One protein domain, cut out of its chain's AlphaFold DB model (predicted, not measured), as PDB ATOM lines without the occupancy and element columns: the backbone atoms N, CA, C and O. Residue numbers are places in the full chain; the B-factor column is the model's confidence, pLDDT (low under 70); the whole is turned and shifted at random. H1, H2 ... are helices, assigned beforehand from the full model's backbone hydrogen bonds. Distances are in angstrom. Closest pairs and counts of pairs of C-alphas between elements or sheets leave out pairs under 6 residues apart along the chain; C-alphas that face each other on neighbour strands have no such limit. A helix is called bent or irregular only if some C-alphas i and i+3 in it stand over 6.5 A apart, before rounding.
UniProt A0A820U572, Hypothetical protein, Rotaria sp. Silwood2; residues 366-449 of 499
ATOM      1  N   HIS A 366       0.782   1.775 -58.691       48.00
ATOM      2  CA  HIS A 366       2.159   1.655 -59.179       48.00
ATOM      3  C   HIS A 366       2.821   3.007 -59.486       48.00
ATOM      4  O   HIS A 366       4.046   3.112 -59.412       48.00
ATOM      5  N   VAL A 367       2.033   4.047 -59.789       54.34
ATOM      6  CA  VAL A 367       2.540   5.375 -60.183       54.34
ATOM      7  C   VAL A 367       3.118   6.145 -58.987       54.34
ATOM      8  O   VAL A 367       4.208   6.710 -59.098       54.34
ATOM      9  N   GLU A 368       2.466   6.107 -57.819       55.72
ATOM     10  CA  GLU A 368       2.987   6.750 -56.595       55.72
ATOM     11  C   GLU A 368       4.328   6.152 -56.142       55.72
ATOM     12  O   GLU A 368       5.207   6.862 -55.653       55.72
ATOM     13  N   LYS A 369       4.537   4.846 -56.352       53.62
ATOM     14  CA  LYS A 369       5.758   4.167 -55.899       53.62
ATOM     15  C   LYS A 369       7.012   4.642 -56.646       53.62
ATOM     16  O   LYS A 369       8.096   4.670 -56.065       53.62
ATOM     17  N   TYR A 370       6.867   5.051 -57.909       57.50
ATOM     18  CA  TYR A 370       7.963   5.631 -58.691       57.50
ATOM     19  C   TYR A 370       8.208   7.108 -58.373       57.50
ATOM     20  O   TYR A 370       9.365   7.529 -58.371       57.50
ATOM     21  N   SER A 371       7.163   7.892 -58.069       63.06
ATOM     22  CA  SER A 371       7.334   9.320 -57.769       63.06
ATOM     23  C   SER A 371       8.161   9.531 -56.498       63.06
ATOM     24  O   SER A 371       9.107  10.316 -56.529       63.06
ATOM     25  N   ILE A 372       7.897   8.767 -55.430       66.62
ATOM     26  CA  ILE A 372       8.659   8.834 -54.171       66.62
ATOM     27  C   ILE A 372      10.147   8.542 -54.413       66.62
ATOM     28  O   ILE A 372      10.995   9.303 -53.955       66.62
ATOM     29  N   PHE A 373      10.487   7.489 -55.166       67.94
ATOM     30  CA  PHE A 373      11.888   7.125 -55.423       67.94
ATOM     31  C   PHE A 373      12.628   8.168 -56.278       67.94
ATOM     32  O   PHE A 373      13.783   8.495 -55.993       67.94
ATOM     33  N   LEU A 374      11.963   8.729 -57.296       67.19
ATOM     34  CA  LEU A 374      12.539   9.782 -58.137       67.19
ATOM     35  C   LEU A 374      12.789  11.067 -57.328       67.19
ATOM     36  O   LEU A 374      13.888  11.621 -57.370       67.19
ATOM     37  N   ILE A 375      11.796  11.473 -56.528       67.06
ATOM     38  CA  ILE A 375      11.865  12.614 -55.605       67.06
ATOM     39  C   ILE A 375      12.992  12.427 -54.588       67.06
ATOM     40  O   ILE A 375      13.741  13.373 -54.339       67.06
ATOM     41  N   LEU A 376      13.129  11.226 -54.014       72.00
ATOM     42  CA  LEU A 376      14.189  10.939 -53.050       72.00
ATOM     43  C   LEU A 376      15.557  11.140 -53.702       72.00
ATOM     44  O   LEU A 376      16.378  11.859 -53.148       72.00
ATOM     45  N   LYS A 377      15.775  10.584 -54.904       75.12
ATOM     46  CA  LYS A 377      17.039  10.698 -55.650       75.12
ATOM     47  C   LYS A 377      17.402  12.147 -55.995       75.12
ATOM     48  O   LYS A 377      18.567  12.512 -55.880       75.12
ATOM     49  N   GLU A 378      16.433  12.959 -56.408       81.06
ATOM     50  CA  GLU A 378      16.653  14.369 -56.764       81.06
ATOM     51  C   GLU A 378      16.969  15.242 -55.535       81.06
ATOM     52  O   GLU A 378      17.800  16.144 -55.606       81.06
ATOM     53  N   ASN A 379      16.364  14.938 -54.383       81.62
ATOM     54  CA  ASN A 379      16.518  15.723 -53.155       81.62
ATOM     55  C   ASN A 379      17.552  15.141 -52.170       81.62
ATOM     56  O   ASN A 379      17.799  15.749 -51.130       81.62
ATOM     57  N   ILE A 380      18.179  13.995 -52.473       86.38
ATOM     58  CA  ILE A 380      19.015  13.246 -51.515       86.38
ATOM     59  C   ILE A 380      20.187  14.066 -50.967       86.38
ATOM     60  O   ILE A 380      20.495  13.972 -49.784       86.38
ATOM     61  N   LEU A 381      20.791  14.917 -51.803       88.56
ATOM     62  CA  LEU A 381      21.893  15.800 -51.418       88.56
ATOM     63  C   LEU A 381      21.423  16.840 -50.389       88.56
ATOM     64  O   LEU A 381      22.053  16.995 -49.349       88.56
ATOM     65  N   TRP A 382      20.279  17.486 -50.635       86.31
ATOM     66  CA  TRP A 382      19.678  18.449 -49.705       86.31
ATOM     67  C   TRP A 382      19.240  17.805 -48.392       86.31
ATOM     68  O   TRP A 382      19.454  18.397 -47.337       86.31
ATOM     69  N   ILE A 383      18.682  16.590 -48.445       87.94
ATOM     70  CA  ILE A 383      18.323  15.827 -47.243       87.94
ATOM     71  C   ILE A 383      19.589  15.544 -46.430       87.94
ATOM     72  O   ILE A 383      19.651  15.965 -45.282       87.94
ATOM     73  N   ILE A 384      20.623  14.938 -47.028       90.38
ATOM     74  CA  ILE A 384      21.891  14.620 -46.345       90.38
ATOM     75  C   ILE A 384      22.551  15.878 -45.765       90.38
ATOM     76  O   ILE A 384      23.014  15.849 -44.626       90.38
ATOM     77  N   LEU A 385      22.576  16.986 -46.511       91.81
ATOM     78  CA  LEU A 385      23.144  18.255 -46.052       91.81
ATOM     79  C   LEU A 385      22.379  18.820 -44.845       91.81
ATOM     80  O   LEU A 385      23.006  19.257 -43.880       91.81
ATOM     81  N   ALA A 386      21.044  18.768 -44.868       88.75
ATOM     82  CA  ALA A 386      20.205  19.193 -43.750       88.75
ATOM     83  C   ALA A 386      20.351  18.263 -42.531       88.75
ATOM     84  O   ALA A 386      20.459  18.757 -41.410       88.75
ATOM     85  N   SER A 387      20.423  16.941 -42.737       91.69
ATOM     86  CA  SER A 387      20.716  15.960 -41.682       91.69
ATOM     87  C   SER A 387      22.052  16.256 -41.009       91.69
ATOM     88  O   SER A 387      22.130  16.306 -39.783       91.69
ATOM     89  N   LEU A 388      23.102  16.461 -41.811       93.50
ATOM     90  CA  LEU A 388      24.452  16.711 -41.322       93.50
ATOM     91  C   LEU A 388      24.475  18.019 -40.530       93.50
ATOM     92  O   LEU A 388      24.886  17.995 -39.378       93.50
ATOM     93  N   LEU A 389      23.950  19.119 -41.081       91.12
ATOM     94  CA  LEU A 389      23.881  20.413 -40.391       91.12
ATOM     95  C   LEU A 389      23.092  20.340 -39.068       91.12
ATOM     96  O   LEU A 389      23.536  20.901 -38.067       91.12
ATOM     97  N   TYR A 390      21.970  19.612 -39.046       90.50
ATOM     98  CA  TYR A 390      21.158  19.389 -37.846       90.50
ATOM     99  C   TYR A 390      21.946  18.656 -36.752       90.50
ATOM    100  O   TYR A 390      22.069  19.162 -35.638       90.50
ATOM    101  N   PHE A 391      22.537  17.496 -37.059       91.75
ATOM    102  CA  PHE A 391      23.316  16.748 -36.066       91.75
ATOM    103  C   PHE A 391      24.613  17.464 -35.670       91.75
ATOM    104  O   PHE A 391      25.000  17.398 -34.506       91.75
ATOM    105  N   LEU A 392      25.255  18.192 -36.589       92.12
ATOM    106  CA  LEU A 392      26.456  18.984 -36.312       92.12
ATOM    107  C   LEU A 392      26.179  20.069 -35.262       92.12
ATOM    108  O   LEU A 392      26.983  20.235 -34.348       92.12
ATOM    109  N   TRP A 393      25.023  20.743 -35.341       89.19
ATOM    110  CA  TRP A 393      24.588  21.699 -34.317       89.19
ATOM    111  C   TRP A 393      24.518  21.039 -32.935       89.19
ATOM    112  O   TRP A 393      25.198  21.475 -32.013       89.19
ATOM    113  N   PHE A 394      23.777  19.936 -32.787       89.25
ATOM    114  CA  PHE A 394      23.658  19.256 -31.489       89.25
ATOM    115  C   PHE A 394      24.972  18.642 -30.983       89.25
ATOM    116  O   PHE A 394      25.158  18.547 -29.775       89.25
ATOM    117  N   ILE A 395      25.900  18.255 -31.861       89.25
ATOM    118  CA  ILE A 395      27.214  17.727 -31.453       89.25
ATOM    119  C   ILE A 395      28.125  18.829 -30.891       89.25
ATOM    120  O   ILE A 395      28.835  18.579 -29.920       89.25
ATOM    121  N   PHE A 396      28.118  20.029 -31.480       87.00
ATOM    122  CA  PHE A 396      28.999  21.129 -31.062       87.00
ATOM    123  C   PHE A 396      28.401  22.066 -30.009       87.00
ATOM    124  O   PHE A 396      29.157  22.768 -29.342       87.00
ATOM    125  N   ILE A 397      27.070  22.130 -29.911       85.19
ATOM    126  CA  ILE A 397      26.364  23.180 -29.171       85.19
ATOM    127  C   ILE A 397      25.598  22.568 -27.988       85.19
ATOM    128  O   ILE A 397      26.144  22.510 -26.892       85.19
ATOM    129  N   ALA A 398      24.360  22.099 -28.175       80.88
ATOM    130  CA  ALA A 398      23.467  21.781 -27.048       80.88
ATOM    131  C   ALA A 398      23.569  20.340 -26.498       80.88
ATOM    132  O   ALA A 398      23.028  20.037 -25.436       80.88
ATOM    133  N   GLY A 399      24.273  19.441 -27.191       84.12
ATOM    134  CA  GLY A 399      24.313  18.011 -26.880       84.12
ATOM    135  C   GLY A 399      23.213  17.206 -27.587       84.12
ATOM    136  O   GLY A 399      22.175  17.719 -28.008       84.12
ATOM    137  N   ILE A 400      23.435  15.896 -27.736       86.12
ATOM    138  CA  ILE A 400      22.447  14.985 -28.331       86.12
ATOM    139  C   ILE A 400      21.509  14.437 -27.248       86.12
ATOM    140  O   ILE A 400      21.900  13.632 -26.405       86.12
ATOM    141  N   SER A 401      20.238  14.835 -27.331       88.00
ATOM    142  CA  SER A 401      19.121  14.211 -26.619       88.00
ATOM    143  C   SER A 401      18.400  13.202 -27.516       88.00
ATOM    144  O   SER A 401      18.280  13.391 -28.730       88.00
ATOM    145  N   ILE A 402      17.837  12.151 -26.912       91.88
ATOM    146  CA  ILE A 402      16.969  11.183 -27.604       91.88
ATOM    147  C   ILE A 402      15.745  11.858 -28.247       91.88
ATOM    148  O   ILE A 402      15.267  11.410 -29.289       91.88
ATOM    149  N   VAL A 403      15.283  12.976 -27.676       90.38
ATOM    150  CA  VAL A 403      14.172  13.780 -28.206       90.38
ATOM    151  C   VAL A 403      14.517  14.357 -29.584       90.38
ATOM    152  O   VAL A 403      13.688  14.316 -30.489       90.38
ATOM    153  N   HIS A 404      15.756  14.817 -29.787       89.94
ATOM    154  CA  HIS A 404      16.199  15.420 -31.051       89.94
ATOM    155  C   HIS A 404      16.270  14.360 -32.160       89.94
ATOM    156  O   HIS A 404      15.773  14.564 -33.267       89.94
ATOM    157  N   ILE A 405      16.770  13.164 -31.825       91.44
ATOM    158  CA  ILE A 405      16.769  11.998 -32.722       91.44
ATOM    159  C   ILE A 405      15.331  11.606 -33.109       91.44
ATOM    160  O   ILE A 405      15.056  11.356 -34.284       91.44
ATOM    161  N   LEU A 406      14.407  11.576 -32.143       93.12
ATOM    162  CA  LEU A 406      13.011  11.182 -32.356       93.12
ATOM    163  C   LEU A 406      12.239  12.197 -33.219       93.12
ATOM    164  O   LEU A 406      11.544  11.791 -34.150       93.12
ATOM    165  N   ILE A 407      12.395  13.500 -32.967       90.75
ATOM    166  CA  ILE A 407      11.764  14.566 -33.766       90.75
ATOM    167  C   ILE A 407      12.293  14.544 -35.205       90.75
ATOM    168  O   ILE A 407      11.502  14.570 -36.153       90.75
ATOM    169  N   TYR A 408      13.613  14.422 -35.379       91.00
ATOM    170  CA  TYR A 408      14.227  14.281 -36.699       91.00
ATOM    171  C   TYR A 408      13.702  13.043 -37.451       91.00
ATOM    172  O   TYR A 408      13.342  13.138 -38.627       91.00
ATOM    173  N   LEU A 409      13.597  11.894 -36.774       91.81
ATOM    174  CA  LEU A 409      13.083  10.656 -37.367       91.81
ATOM    175  C   LEU A 409      11.614  10.786 -37.804       91.81
ATOM    176  O   LEU A 409      11.271  10.351 -38.904       91.81
ATOM    177  N   ILE A 410      10.758  11.418 -36.993       91.81
ATOM    178  CA  ILE A 410       9.351  11.669 -37.350       91.81
ATOM    179  C   ILE A 410       9.251  12.575 -38.584       91.81
ATOM    180  O   ILE A 410       8.484  12.271 -39.499       91.81
ATOM    181  N   LEU A 411      10.052  13.643 -38.661       90.06
ATOM    182  CA  LEU A 411      10.070  14.534 -39.826       90.06
ATOM    183  C   LEU A 411      10.575  13.830 -41.092       90.06
ATOM    184  O   LEU A 411       9.982  14.009 -42.157       90.06
ATOM    185  N   LEU A 412      11.603  12.983 -40.983       89.50
ATOM    186  CA  LEU A 412      12.095  12.165 -42.095       89.50
ATOM    187  C   LEU A 412      11.013  11.194 -42.602       89.50
ATOM    188  O   LEU A 412      10.788  11.089 -43.808       89.50
ATOM    189  N   ILE A 413      10.292  10.534 -41.691       90.38
ATOM    190  CA  ILE A 413       9.159   9.658 -42.020       90.38
ATOM    191  C   ILE A 413       8.035  10.459 -42.706       90.38
ATOM    192  O   ILE A 413       7.544  10.058 -43.763       90.38
ATOM    193  N   PHE A 414       7.661  11.625 -42.170       89.69
ATOM    194  CA  PHE A 414       6.623  12.489 -42.749       89.69
ATOM    195  C   PHE A 414       7.012  13.042 -44.129       89.69
ATOM    196  O   PHE A 414       6.142  13.184 -44.992       89.69
ATOM    197  N   PHE A 415       8.297  13.305 -44.377       86.50
ATOM    198  CA  PHE A 415       8.802  13.720 -45.688       86.50
ATOM    199  C   PHE A 415       8.658  12.617 -46.753       86.50
ATOM    200  O   PHE A 415       8.426  12.926 -47.923       86.50
ATOM    201  N   ILE A 416       8.771  11.343 -46.356       85.25
ATOM    202  CA  ILE A 416       8.747  10.180 -47.260       85.25
ATOM    203  C   ILE A 416       7.320   9.669 -47.537       85.25
ATOM    204  O   ILE A 416       7.044   9.248 -48.658       85.25
ATOM    205  N   ILE A 417       6.411   9.704 -46.551       87.00
ATOM    206  CA  ILE A 417       5.085   9.049 -46.634       87.00
ATOM    207  C   ILE A 417       4.203   9.552 -47.791       87.00
ATOM    208  O   ILE A 417       3.556   8.748 -48.459       87.00
ATOM    209  N   SER A 418       4.099  10.866 -48.002       85.25
ATOM    210  CA  SER A 418       3.161  11.454 -48.967       85.25
ATOM    211  C   SER A 418       3.547  12.888 -49.319       85.25
ATOM    212  O   SER A 418       4.146  13.604 -48.518       85.25
ATOM    213  N   GLU A 419       3.116  13.380 -50.483       81.94
ATOM    214  CA  GLU A 419       3.276  14.797 -50.814       81.94
ATOM    215  C   GLU A 419       2.597  15.717 -49.780       81.94
ATOM    216  O   GLU A 419       3.148  16.769 -49.442       81.94
ATOM    217  N   ARG A 420       1.431  15.328 -49.241       86.00
ATOM    218  CA  ARG A 420       0.722  16.137 -48.233       86.00
ATOM    219  C   ARG A 420       1.518  16.236 -46.930       86.00
ATOM    220  O   ARG A 420       1.689  17.337 -46.410       86.00
ATOM    221  N   THR A 421       2.043  15.114 -46.437       90.38
ATOM    222  CA  THR A 421       2.858  15.079 -45.212       90.38
ATOM    223  C   THR A 421       4.215  15.748 -45.419       90.38
ATOM    224  O   THR A 421       4.698  16.402 -44.503       90.38
ATOM    225  N   ARG A 422       4.781  15.715 -46.633       87.00
ATOM    226  CA  ARG A 422       5.982  16.482 -47.002       87.00
ATOM    227  C   ARG A 422       5.757  17.996 -46.950       87.00
ATOM    228  O   ARG A 422       6.591  18.709 -46.401       87.00
ATOM    229  N   ARG A 423       4.630  18.502 -47.474       87.81
ATOM    230  CA  ARG A 423       4.270  19.932 -47.356       87.81
ATOM    231  C   ARG A 423       4.084  20.338 -45.886       87.81
ATOM    232  O   ARG A 423       4.540  21.407 -45.496       87.81
ATOM    233  N   PHE A 424       3.492  19.463 -45.068       91.50
ATOM    234  CA  PHE A 424       3.399  19.659 -43.619       91.50
ATOM    235  C   PHE A 424       4.774  19.621 -42.924       91.50
ATOM    236  O   PHE A 424       5.041  20.477 -42.095       91.50
ATOM    237  N   ALA A 425       5.677  18.706 -43.289       89.31
ATOM    238  CA  ALA A 425       7.025  18.624 -42.718       89.31
ATOM    239  C   ALA A 425       7.875  19.871 -43.032       89.31
ATOM    240  O   ALA A 425       8.626  20.335 -42.178       89.31
ATOM    241  N   LEU A 426       7.711  20.459 -44.223       87.44
ATOM    242  CA  LEU A 426       8.321  21.749 -44.569       87.44
ATOM    243  C   LEU A 426       7.718  22.911 -43.762       87.44
ATOM    244  O   LEU A 426       8.458  23.790 -43.334       87.44
ATOM    245  N   ALA A 427       6.408  22.901 -43.491       90.38
ATOM    246  CA  ALA A 427       5.788  23.871 -42.582       90.38
ATOM    247  C   ALA A 427       6.235  23.669 -41.119       90.38
ATOM    248  O   ALA A 427       6.448  24.639 -40.402       90.38
ATOM    249  N   ALA A 428       6.456  22.425 -40.687       89.62
ATOM    250  CA  ALA A 428       6.984  22.086 -39.366       89.62
ATOM    251  C   ALA A 428       8.461  22.492 -39.177       89.62
ATOM    252  O   ALA A 428       8.936  22.562 -38.044       89.62
ATOM    253  N   LEU A 429       9.187  22.807 -40.257       88.75
ATOM    254  CA  LEU A 429      10.596  23.196 -40.192       88.75
ATOM    255  C   LEU A 429      10.800  24.495 -39.394       88.75
ATOM    256  O   LEU A 429      11.767  24.569 -38.644       88.75
ATOM    257  N   ILE A 430       9.869  25.461 -39.445       90.62
ATOM    258  CA  ILE A 430       9.962  26.679 -38.613       90.62
ATOM    259  C   ILE A 430       9.849  26.365 -37.114       90.62
ATOM    260  O   ILE A 430      10.564  26.952 -36.306       90.62
ATOM    261  N   TYR A 431       9.015  25.386 -36.742       89.00
ATOM    262  CA  TYR A 431       8.897  24.909 -35.363       89.00
ATOM    263  C   TYR A 431      10.150  24.140 -34.926       89.00
ATOM    264  O   TYR A 431      10.580  24.285 -33.786       89.00
ATOM    265  N   LEU A 432      10.789  23.386 -35.828       88.69
ATOM    266  CA  LEU A 432      12.099  22.782 -35.566       88.69
ATOM    267  C   LEU A 432      13.188  23.849 -35.385       88.69
ATOM    268  O   LEU A 432      14.005  23.710 -34.482       88.69
ATOM    269  N   THR A 433      13.198  24.921 -36.185       88.12
ATOM    270  CA  THR A 433      14.127  26.049 -35.995       88.12
ATOM    271  C   THR A 433      13.883  26.759 -34.662       88.12
ATOM    272  O   THR A 433      14.844  27.091 -33.973       88.12
ATOM    273  N   TYR A 434      12.622  26.934 -34.254       90.25
ATOM    274  CA  TYR A 434      12.281  27.446 -32.925       90.25
ATOM    275  C   TYR A 434      12.783  26.518 -31.805       90.25
ATOM    276  O   TYR A 434      13.437  26.997 -30.886       90.25
ATOM    277  N   LEU A 435      12.573  25.199 -31.906       88.12
ATOM    278  CA  LEU A 435      13.113  24.221 -30.946       88.12
ATOM    279  C   LEU A 435      14.649  24.245 -30.880       88.12
ATOM    280  O   LEU A 435      15.209  24.164 -29.794       88.12
ATOM    281  N   LEU A 436      15.325  24.394 -32.023       87.88
ATOM    282  CA  LEU A 436      16.787  24.483 -32.119       87.88
ATOM    283  C   LEU A 436      17.339  25.727 -31.398       87.88
ATOM    284  O   LEU A 436      18.382  25.660 -30.750       87.88
ATOM    285  N   LEU A 437      16.628  26.854 -31.513       89.25
ATOM    286  CA  LEU A 437      16.942  28.109 -30.825       89.25
ATOM    287  C   LEU A 437      16.591  28.052 -29.333       89.25
ATOM    288  O   LEU A 437      17.348  28.568 -28.519       89.25
ATOM    289  N   TYR A 438      15.474  27.413 -28.976       87.81
ATOM    290  CA  TYR A 438      15.047  27.229 -27.590       87.81
ATOM    291  C   TYR A 438      16.024  26.336 -26.818       87.81
ATOM    292  O   TYR A 438      16.446  26.693 -25.724       87.81
ATOM    293  N   ASP A 439      16.452  25.212 -27.398       87.06
ATOM    294  CA  ASP A 439      17.426  24.322 -26.756       87.06
ATOM    295  C   ASP A 439      18.818  24.972 -26.629       87.06
ATOM    296  O   ASP A 439      19.531  24.757 -25.651       87.06
ATOM    297  N   ALA A 440      19.171  25.883 -27.545       86.31
ATOM    298  CA  ALA A 440      20.364  26.717 -27.409       86.31
ATOM    299  C   ALA A 440      20.304  27.708 -26.219       86.31
ATOM    300  O   ALA A 440      21.343  28.237 -25.825       86.31
ATOM    301  N   LEU A 441      19.143  27.933 -25.589       86.00
ATOM    302  CA  LEU A 441      19.062  28.697 -24.333       86.00
ATOM    303  C   LEU A 441      19.630  27.910 -23.138       86.00
ATOM    304  O   LEU A 441      20.070  28.519 -22.164       86.00
ATOM    305  N   HIS A 442      19.693  26.574 -23.208       82.69
ATOM    306  CA  HIS A 442      20.277  25.745 -22.145       82.69
ATOM    307  C   HIS A 442      21.810  25.880 -22.033       82.69
ATOM    308  O   HIS A 442      22.376  25.500 -21.009       82.69
ATOM    309  N   LEU A 443      22.483  26.441 -23.049       84.44
ATOM    310  CA  LEU A 443      23.943  26.638 -23.088       84.44
ATOM    311  C   LEU A 443      24.456  27.594 -22.010       84.44
ATOM    312  O   LEU A 443      25.535  27.401 -21.455       84.44
ATOM    313  N   VAL A 444      23.693  28.660 -21.769       86.44
ATOM    314  CA  VAL A 444      24.021  29.733 -20.830       86.44
ATOM    315  C   VAL A 444      22.845  29.832 -19.863       86.44
ATOM    316  O   VAL A 444      21.998  30.715 -20.001       86.44
ATOM    317  N   PRO A 445      22.721  28.882 -18.917       84.31
ATOM    318  CA  PRO A 445      21.581  28.857 -18.022       84.31
ATOM    319  C   PRO A 445      21.584  30.129 -17.172       84.31
ATOM    320  O   PRO A 445      22.597  30.476 -16.563       84.31
ATOM    321  N   ASN A 446      20.444  30.829 -17.138       84.62
ATOM    322  CA  ASN A 446      20.344  32.218 -16.666       84.62
ATOM    323  C   ASN A 446      20.950  32.475 -15.272       84.62
ATOM    324  O   ASN A 446      21.465  33.565 -15.044       84.62
ATOM    325  N   TYR A 447      20.972  31.475 -14.379       83.94
ATOM    326  CA  TYR A 447      21.592  31.568 -13.046       83.94
ATOM    327  C   TYR A 447      23.113  31.815 -13.068       83.94
ATOM    328  O   TYR A 447      23.693  32.153 -12.042       83.94
ATOM    329  N   THR A 448      23.775  31.637 -14.216       87.00
ATOM    330  CA  THR A 448      25.208  31.936 -14.403       87.00
ATOM    331  C   THR A 448      25.483  33.393 -14.779       87.00
ATOM    332  O   THR A 448      26.614  33.851 -14.631       87.00
ATOM    333  N   VAL A 449      24.465  34.123 -15.251       88.38
ATOM    334  CA  VAL A 449      24.575  35.510 -15.743       88.38
ATOM    335  C   VAL A 449      23.832  36.493 -14.835       88.38
ATOM    336  O   VAL A 449      24.289  37.618 -14.645       88.38
TER     337      VAL A 449
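What this domain is: This is residues 366 to 449 of the 499 residues of the protein "Hypothetical protein" of Rotaria sp. Silwood2 (UniProt A0A820U572). Three helical stretches, H1b, H2 and H3, run back and forth along one long axis as a loose bundle with their centres in a triangle: H2 and H3 make a helical hairpin, and H1b runs alongside it across a gap. H1b is the second arm of the bent helix H1; the first arm, H1a, slants away past the turn between H2 and H3, and at the other end of the rod residues 444 to 449 stick out as a tail. The printed part has 84 residues, with three named helices in the order H1, H2, H3 and no named strand, and its class is all helix. It is loose, with a radius of gyration of the C-alphas of 15.6 A and spans of 59 by 21 by 18 A.

How they stand to each other: H1, residues 366 to 396, is the longest helix by residues; by its hydrogen bonds it was assigned as one helix, but it is bent, with C-alphas 378 and 381 7.6 A apart. Its arms, H1a, residues 366 to 378, and H1b, residues 381 to 396, stand at a steep tilt of 57 degrees. H1b and H2, residues 402 to 417, are near each other, with 10 pairs of C-alphas within 10 A. H1b is also near H3, residues 419 to 443, with 8 such pairs. H2 and H3 form a helical hairpin: they touch, at a shallow tilt of 16 degrees, opposite ways, and their closest C-alphas, those of Phe 415 and Arg 422, are 4.2 A apart. H2 touches H3 with residues 411 to 416 alone, and H3 touches H2 with residues 421 to 425 alone. H1a and H2 are close but not clearly touching, at a steep tilt of 53 degrees; their closest C-alphas, those of Ile 372 and Ile 416, are 7.0 A apart. H1a and H3 are apart. Every O i to N i+4 pair is within hydrogen-bond range in H1b and H2, against 7 of 9 in H1a and 17 of 21 in H3.

Where its parts are: H1a begins at C-alpha 366, at (2.159, 1.655, -59.179), and measures 19.4 A; H1b measures 22.2 A. H2 begins at C-alpha 402, at (16.969, 11.183, -27.604), and measures 22.5 A. H3 measures 36.6 A and ends at C-alpha 443, at (23.943, 26.638, -23.088). H3 has a kink of 34 degrees near residue 428; it is neither bent nor irregular, but only just: C-alphas 427 and 430 are 6.4 A apart.

The domain as a whole: The two C-alphas farthest apart, those of His 366 and Val 449, are 59.5 A apart. Residues 377 to 382, which belong to H1, stand free, as do residues 444 to 449. The links H1 to H2 and H2 to H3 are tight, and the printed part has no cut. The mean pLDDT of the printed part is 84.5; residues 366 to 375 are under 70.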